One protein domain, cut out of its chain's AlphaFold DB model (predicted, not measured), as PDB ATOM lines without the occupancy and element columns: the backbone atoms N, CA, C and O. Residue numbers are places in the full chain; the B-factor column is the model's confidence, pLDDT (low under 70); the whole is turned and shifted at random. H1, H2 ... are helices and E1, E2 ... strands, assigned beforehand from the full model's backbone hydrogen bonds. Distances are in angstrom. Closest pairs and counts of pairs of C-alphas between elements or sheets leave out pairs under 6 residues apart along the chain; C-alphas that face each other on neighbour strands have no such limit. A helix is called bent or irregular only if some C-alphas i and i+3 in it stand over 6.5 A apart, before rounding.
ATOM      1  N   ILE A 128      39.726   2.881  36.391       95.00
ATOM      2  CA  ILE A 128      39.480   4.182  35.752       95.00
ATOM      3  C   ILE A 128      38.141   4.105  35.032       95.00
ATOM      4  O   ILE A 128      37.977   3.328  34.091       95.00
ATOM      5  N   LEU A 129      37.195   4.936  35.463       95.25
ATOM      6  CA  LEU A 129      35.914   5.106  34.792       95.25
ATOM      7  C   LEU A 129      36.024   6.266  33.805       95.25
ATOM      8  O   LEU A 129      36.502   7.344  34.159       95.25
ATOM      9  N   TYR A 130      35.584   6.058  32.570       95.94
ATOM     10  CA  TYR A 130      35.637   7.075  31.525       95.94
ATOM     11  C   TYR A 130      34.387   7.028  30.651       95.94
ATOM     12  O   TYR A 130      33.787   5.980  30.434       95.94
ATOM     13  N   THR A 131      33.995   8.174  30.106       96.31
ATOM     14  CA  THR A 131      32.939   8.222  29.091       96.31
ATOM     15  C   THR A 131      33.519   7.877  27.730       96.31
ATOM     16  O   THR A 131      34.687   8.162  27.464       96.31
ATOM     17  N   LYS A 132      32.701   7.351  26.815       95.00
ATOM     18  CA  LYS A 132      33.138   7.022  25.446       95.00
ATOM     19  C   LYS A 132      33.918   8.153  24.761       95.00
ATOM     20  O   LYS A 132      34.915   7.909  24.089       95.00
ATOM     21  N   LYS A 133      33.486   9.402  24.971       96.12
ATOM     22  CA  LYS A 133      34.127  10.610  24.419       96.12
ATOM     23  C   LYS A 133      35.533  10.852  24.985       96.12
ATOM     24  O   LYS A 133      36.388  11.369  24.279       96.12
ATOM     25  N   ASN A 134      35.780  10.446  26.230       96.25
ATOM     26  CA  ASN A 134      37.014  10.705  26.971       96.25
ATOM     27  C   ASN A 134      37.980   9.509  27.001       96.25
ATOM     28  O   ASN A 134      38.968   9.549  27.735       96.25
ATOM     29  N   TYR A 135      37.748   8.465  26.198       96.19
ATOM     30  CA  TYR A 135      38.624   7.288  26.150       96.19
ATOM     31  C   TYR A 135      40.095   7.651  25.886       96.19
ATOM     32  O   TYR A 135      40.988   7.196  26.599       96.19
ATOM     33  N   GLY A 136      40.356   8.544  24.922       97.31
ATOM     34  CA  GLY A 136      41.716   9.002  24.617       97.31
ATOM     35  C   GLY A 136      42.398   9.697  25.802       97.31
ATOM     36  O   GLY A 136      43.564   9.427  26.092       97.31
ATOM     37  N   ALA A 137      41.658  10.533  26.539       97.25
ATOM     38  CA  ALA A 137      42.160  11.196  27.741       97.25
ATOM     39  C   ALA A 137      42.454  10.191  28.866       97.25
ATOM     40  O   ALA A 137      43.486  10.294  29.525       97.25
ATOM     41  N   ALA A 138      41.600   9.179  29.042       97.19
ATOM     42  CA  ALA A 138      41.797   8.122  30.031       97.19
ATOM     43  C   ALA A 138      43.057   7.284  29.733       97.19
ATOM     44  O   ALA A 138      43.856   7.014  30.632       97.19
ATOM     45  N   CYS A 139      43.295   6.945  28.463       96.88
ATOM     46  CA  CYS A 139      44.525   6.278  28.032       96.88
ATOM     47  C   CYS A 139      45.770   7.153  28.255       96.88
ATOM     48  O   CYS A 139      46.790   6.664  28.742       96.88
ATOM     49  N   SER A 140      45.691   8.452  27.948       97.62
ATOM     50  CA  SER A 140      46.790   9.400  28.181       97.62
ATOM     51  C   SER A 140      47.113   9.562  29.672       97.62
ATOM     52  O   SER A 140      48.287   9.586  30.061       97.62
ATOM     53  N   LEU A 141      46.085   9.596  30.527       96.69
ATOM     54  CA  LEU A 141      46.236   9.596  31.981       96.69
ATOM     55  C   LEU A 141      46.953   8.329  32.462       96.69
ATOM     56  O   LEU A 141      47.943   8.438  33.184       96.69
ATOM     57  N   MET A 142      46.516   7.145  32.017       95.50
ATOM     58  CA  MET A 142      47.158   5.869  32.354       95.50
ATOM     59  C   MET A 142      48.646   5.864  31.979       95.50
ATOM     60  O   MET A 142      49.500   5.530  32.799       95.50
ATOM     61  N   GLN A 143      48.979   6.292  30.760       95.94
ATOM     62  CA  GLN A 143      50.368   6.382  30.300       95.94
ATOM     63  C   GLN A 143      51.192   7.361  31.147       95.94
ATOM     64  O   GLN A 143      52.335   7.072  31.505       95.94
ATOM     65  N   SER A 144      50.608   8.507  31.505       95.75
ATOM     66  CA  SER A 144      51.266   9.511  32.342       95.75
ATOM     67  C   SER A 144      51.539   8.982  33.749       95.75
ATOM     68  O   SER A 144      52.647   9.152  34.259       95.75
ATOM     69  N   LEU A 145      50.570   8.285  34.346       94.44
ATOM     70  CA  LEU A 145      50.721   7.654  35.654       94.44
ATOM     71  C   LEU A 145      51.799   6.571  35.630       94.44
ATOM     72  O   LEU A 145      52.693   6.611  36.473       94.44
ATOM     73  N   ARG A 146      51.804   5.677  34.632       93.00
ATOM     74  CA  ARG A 146      52.862   4.660  34.471       93.00
ATOM     75  C   ARG A 146      54.260   5.266  34.364       93.00
ATOM     76  O   ARG A 146      55.223   4.658  34.812       93.00
ATOM     77  N   ARG A 147      54.381   6.458  33.775       92.12
ATOM     78  CA  ARG A 147      55.667   7.148  33.620       92.12
ATOM     79  C   ARG A 147      56.138   7.837  34.903       92.12
ATOM     80  O   ARG A 147      57.330   7.826  35.182       92.12
ATOM     81  N   VAL A 148      55.233   8.474  35.648       91.38
ATOM     82  CA  VAL A 148      55.592   9.348  36.785       91.38
ATOM     83  C   VAL A 148      55.601   8.606  38.125       91.38
ATOM     84  O   VAL A 148      56.440   8.876  38.975       91.38
ATOM     85  N   THR A 149      54.699   7.648  38.331       91.94
ATOM     86  CA  THR A 149      54.595   6.932  39.615       91.94
ATOM     87  C   THR A 149      55.866   6.164  40.011       91.94
ATOM     88  O   THR A 149      56.241   6.267  41.184       91.94
ATOM     89  N   PRO A 150      56.632   5.524  39.094       90.19
ATOM     90  CA  PRO A 150      57.851   4.816  39.482       90.19
ATOM     91  C   PRO A 150      58.951   5.748  39.995       90.19
ATOM     92  O   PRO A 150      59.674   5.383  40.920       90.19
ATOM     93  N   THR A 151      59.065   6.974  39.463       88.38
ATOM     94  CA  THR A 151      60.061   7.950  39.955       88.38
ATOM     95  C   THR A 151      59.743   8.414  41.375       88.38
ATOM     96  O   THR A 151      60.643   8.798  42.116       88.38
ATOM     97  N   MET A 152      58.469   8.326  41.764       89.44
ATOM     98  CA  MET A 152      57.959   8.588  43.111       89.44
ATOM     99  C   MET A 152      57.949   7.331  43.997       89.44
ATOM    100  O   MET A 152      57.487   7.379  45.137       89.44
ATOM    101  N   GLY A 153      58.477   6.209  43.498       90.12
ATOM    102  CA  GLY A 153      58.541   4.925  44.193       90.12
ATOM    103  C   GLY A 153      57.229   4.143  44.205       90.12
ATOM    104  O   GLY A 153      57.219   3.021  44.702       90.12
ATOM    105  N   ILE A 154      56.140   4.697  43.663       92.12
ATOM    106  CA  ILE A 154      54.824   4.055  43.613       92.12
ATOM    107  C   ILE A 154      54.832   3.011  42.495       92.12
ATOM    108  O   ILE A 154      54.925   3.349  41.315       92.12
ATOM    109  N   ALA A 155      54.701   1.738  42.865       93.12
ATOM    110  CA  ALA A 155      54.428   0.676  41.908       93.12
ATOM    111  C   ALA A 155      52.943   0.716  41.526       93.12
ATOM    112  O   ALA A 155      52.079   0.602  42.395       93.12
ATOM    113  N   ILE A 156      52.652   0.884  40.235       94.00
ATOM    114  CA  ILE A 156      51.287   0.914  39.703       94.00
ATOM    115  C   ILE A 156      51.099  -0.228  38.705       94.00
ATOM    116  O   ILE A 156      51.883  -0.382  37.766       94.00
ATOM    117  N   ARG A 157      50.068  -1.047  38.910       93.62
ATOM    118  CA  ARG A 157      49.574  -1.987  37.900       93.62
ATOM    119  C   ARG A 157      48.560  -1.300  37.003       93.62
ATOM    120  O   ARG A 157      48.070  -0.214  37.300       93.62
ATOM    121  N   ASP A 158      48.228  -1.950  35.903       92.88
ATOM    122  CA  ASP A 158      47.243  -1.433  34.965       92.88
ATOM    123  C   ASP A 158      45.852  -1.407  35.592       92.88
ATOM    124  O   ASP A 158      45.344  -2.444  36.020       92.88
ATOM    125  N   ALA A 159      45.229  -0.225  35.633       93.94
ATOM    126  CA  ALA A 159      43.842  -0.131  36.064       93.94
ATOM    127  C   ALA A 159      42.926  -0.884  35.110       93.94
ATOM    128  O   ALA A 159      43.134  -0.930  33.892       93.94
ATOM    129  N   LYS A 160      41.807  -1.339  35.660       94.12
ATOM    130  CA  LYS A 160      40.676  -1.748  34.845       94.12
ATOM    131  C   LYS A 160      39.993  -0.512  34.259       94.12
ATOM    132  O   LYS A 160      39.440   0.316  34.982       94.12
ATOM    133  N   MET A 161      40.027  -0.416  32.938       95.25
ATOM    134  CA  MET A 161      39.406   0.655  32.165       95.25
ATOM    135  C   MET A 161      37.920   0.323  31.962       95.25
ATOM    136  O   MET A 161      37.595  -0.697  31.354       95.25
ATOM    137  N   LEU A 162      37.018   1.156  32.489       95.50
ATOM    138  CA  LEU A 162      35.569   0.931  32.471       95.50
ATOM    139  C   LEU A 162      34.828   2.087  31.788       95.50
ATOM    140  O   LEU A 162      34.859   3.223  32.259       95.50
ATOM    141  N   GLU A 163      34.123   1.785  30.700       95.75
ATOM    142  CA  GLU A 163      33.299   2.768  29.992       95.75
ATOM    143  C   GLU A 163      31.953   2.999  30.701       95.75
ATOM    144  O   GLU A 163      31.297   2.051  31.140       95.75
ATOM    145  N   VAL A 164      31.518   4.261  30.779       96.06
ATOM    146  CA  VAL A 164      30.228   4.678  31.356       96.06
ATOM    147  C   VAL A 164      29.471   5.649  30.447       96.06
ATOM    148  O   VAL A 164      30.062   6.386  29.656       96.06
ATOM    149  N   SER A 165      28.143   5.687  30.584       90.12
ATOM    150  CA  SER A 165      27.244   6.484  29.730       90.12
ATOM    151  C   SER A 165      27.036   7.932  30.198       90.12
ATOM    152  O   SER A 165      26.068   8.573  29.803       90.12
ATOM    153  N   ASP A 166      27.943   8.448  31.034       90.81
ATOM    154  CA  ASP A 166      27.949   9.821  31.568       90.81
ATOM    155  C   ASP A 166      26.693  10.238  32.357       90.81
ATOM    156  O   ASP A 166      26.363  11.414  32.488       90.81
ATOM    157  N   THR A 167      25.974   9.262  32.913       93.75
ATOM    158  CA  THR A 167      24.859   9.497  33.838       93.75
ATOM    159  C   THR A 167      25.256   9.054  35.236       93.75
ATOM    160  O   THR A 167      25.928   8.033  35.392       93.75
ATOM    161  N   VAL A 168      24.804   9.771  36.270       93.25
ATOM    162  CA  VAL A 168      25.100   9.438  37.681       93.25
ATOM    163  C   VAL A 168      24.797   7.965  37.978       93.25
ATOM    164  O   VAL A 168      25.626   7.257  38.546       93.25
ATOM    165  N   ASN A 169      23.655   7.466  37.499       94.44
ATOM    166  CA  ASN A 169      23.255   6.070  37.674       94.44
ATOM    167  C   ASN A 169      24.210   5.082  36.990       94.44
ATOM    168  O   ASN A 169      24.448   4.002  37.531       94.44
ATOM    169  N   SER A 170      24.781   5.433  35.834       93.25
ATOM    170  CA  SER A 170      25.772   4.597  35.150       93.25
ATOM    171  C   SER A 170      27.064   4.486  35.955       93.25
ATOM    172  O   SER A 170      27.515   3.365  36.189       93.25
ATOM    173  N   TYR A 171      27.601   5.605  36.462       94.06
ATOM    174  CA  TYR A 171      28.775   5.586  37.345       94.06
ATOM    175  C   TYR A 171      28.520   4.720  38.586       94.06
ATOM    176  O   TYR A 171      29.309   3.826  38.883       94.06
ATOM    177  N   VAL A 172      27.385   4.914  39.268       94.31
ATOM    178  CA  VAL A 172      27.028   4.139  40.470       94.31
ATOM    179  C   VAL A 172      26.875   2.648  40.164       94.31
ATOM    180  O   VAL A 172      27.349   1.815  40.930       94.31
ATOM    181  N   THR A 173      26.231   2.290  39.051       94.19
ATOM    182  CA  THR A 173      26.006   0.883  38.677       94.19
ATOM    183  C   THR A 173      27.320   0.176  38.361       94.19
ATOM    184  O   THR A 173      27.549  -0.943  38.820       94.19
ATOM    185  N   VAL A 174      28.200   0.831  37.601       92.69
ATOM    186  CA  VAL A 174      29.514   0.283  37.244       92.69
ATOM    187  C   VAL A 174      30.404   0.151  38.475       92.69
ATOM    188  O   VAL A 174      31.044  -0.888  38.634       92.69
ATOM    189  N   LEU A 175      30.386   1.138  39.377       92.06
ATOM    190  CA  LEU A 175      31.086   1.051  40.658       92.06
ATOM    191  C   LEU A 175      30.556  -0.107  41.500       92.06
ATOM    192  O   LEU A 175      31.329  -0.987  41.832       92.06
ATOM    193  N   LYS A 176      29.244  -0.208  41.748       90.81
ATOM    194  CA  LYS A 176      28.665  -1.324  42.526       90.81
ATOM    195  C   LYS A 176      28.996  -2.706  41.957       90.81
ATOM    196  O   LYS A 176      29.081  -3.671  42.704       90.81
ATOM    197  N   LYS A 177      29.157  -2.814  40.638       90.06
ATOM    198  CA  LYS A 177      29.500  -4.071  39.962       90.06
ATOM    199  C   LYS A 177      30.982  -4.444  40.091       90.06
ATOM    200  O   LYS A 177      31.321  -5.621  39.973       90.06
ATOM    201  N   HIS A 178      31.868  -3.462  40.240       88.00
ATOM    202  CA  HIS A 178      33.321  -3.658  40.208       88.00
ATOM    203  C   HIS A 178      34.038  -3.281  41.504       88.00
ATOM    204  O   HIS A 178      35.237  -3.530  41.625       88.00
ATOM    205  N   ASP A 179      33.310  -2.733  42.467       84.31
ATOM    206  CA  ASP A 179      33.755  -2.570  43.834       84.31
ATOM    207  C   ASP A 179      33.855  -3.951  44.491       84.31
ATOM    208  O   ASP A 179      32.931  -4.765  44.452       84.31
TER     209      ASP A 179
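AT A GLANCE: This is residues 128 to 179 of the 185 residues of the protein "piwi-like protein 1" of Pteropus vampyrus (UniProt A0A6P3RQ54). A pair of short strands side by side, E1 and E2, lies between two helices: the long H1 over one face, running on well past the strands, and the shorter H2 over the other. From the far end of H1, residues 149 to 159 fold back to E2, and H1 and this link make most of the length. The printed part has 52 residues, with two named strands and two named helices in the order E1, H1, E2, H2; the sheet, E1 beside E2, is parallel and the class is mixed, helices and strands. The whole is loose, with a radius of gyration of the C-alphas of 12.7 A, and flat, spanning 37 by 23 by 13 A.

IN THESE COORDINATES: E1 is residues 128 to 131, 10.2 A long, from C-alpha 128 at (39.480, 4.182, 35.752). E2 is residues 160 to 164, 12.8 A. H1, residues 132 to 148, measures 25.3 A and is irregular: C-alphas 133 and 136 are 7.8 A apart. H2, residues 168 to 178, measures 15.7 A and ends with C-alpha 178 at (33.321, -3.658, 40.208).

HOW THE PARTS SIT: E1 and E2 are parallel, with 28 degrees between their directions; N 128 and O 160, and N 162 and O 128, are each 2.9 A apart, within hydrogen-bond range. E1, H1 and E2 form a strand-helix-strand unit, two parallel neighbour strands with a helix between them in the chain, and its crossover is right-handed. The closest C-alphas of E1 and H1 are those of Tyr 130 and Ala 138, 6.4 A apart. Those of E2 and H2 are Val 164 and Ser 170, 5.9 A apart. H1 and H2 are apart. In H2 every O i to N i+4 pair is within hydrogen-bond range; in H1, 11 of 13 are.

THE WHOLE: The two C-alphas farthest apart, those of Thr 151 and Asn 169, are 36.9 A from each other. The printed part has no cut. The link from H1 to E2, 11 residues, is long; those from E1 to H1 and from E2 to H2 are tight. The mean pLDDT of the printed part is 93.6, and no printed residue is under 70.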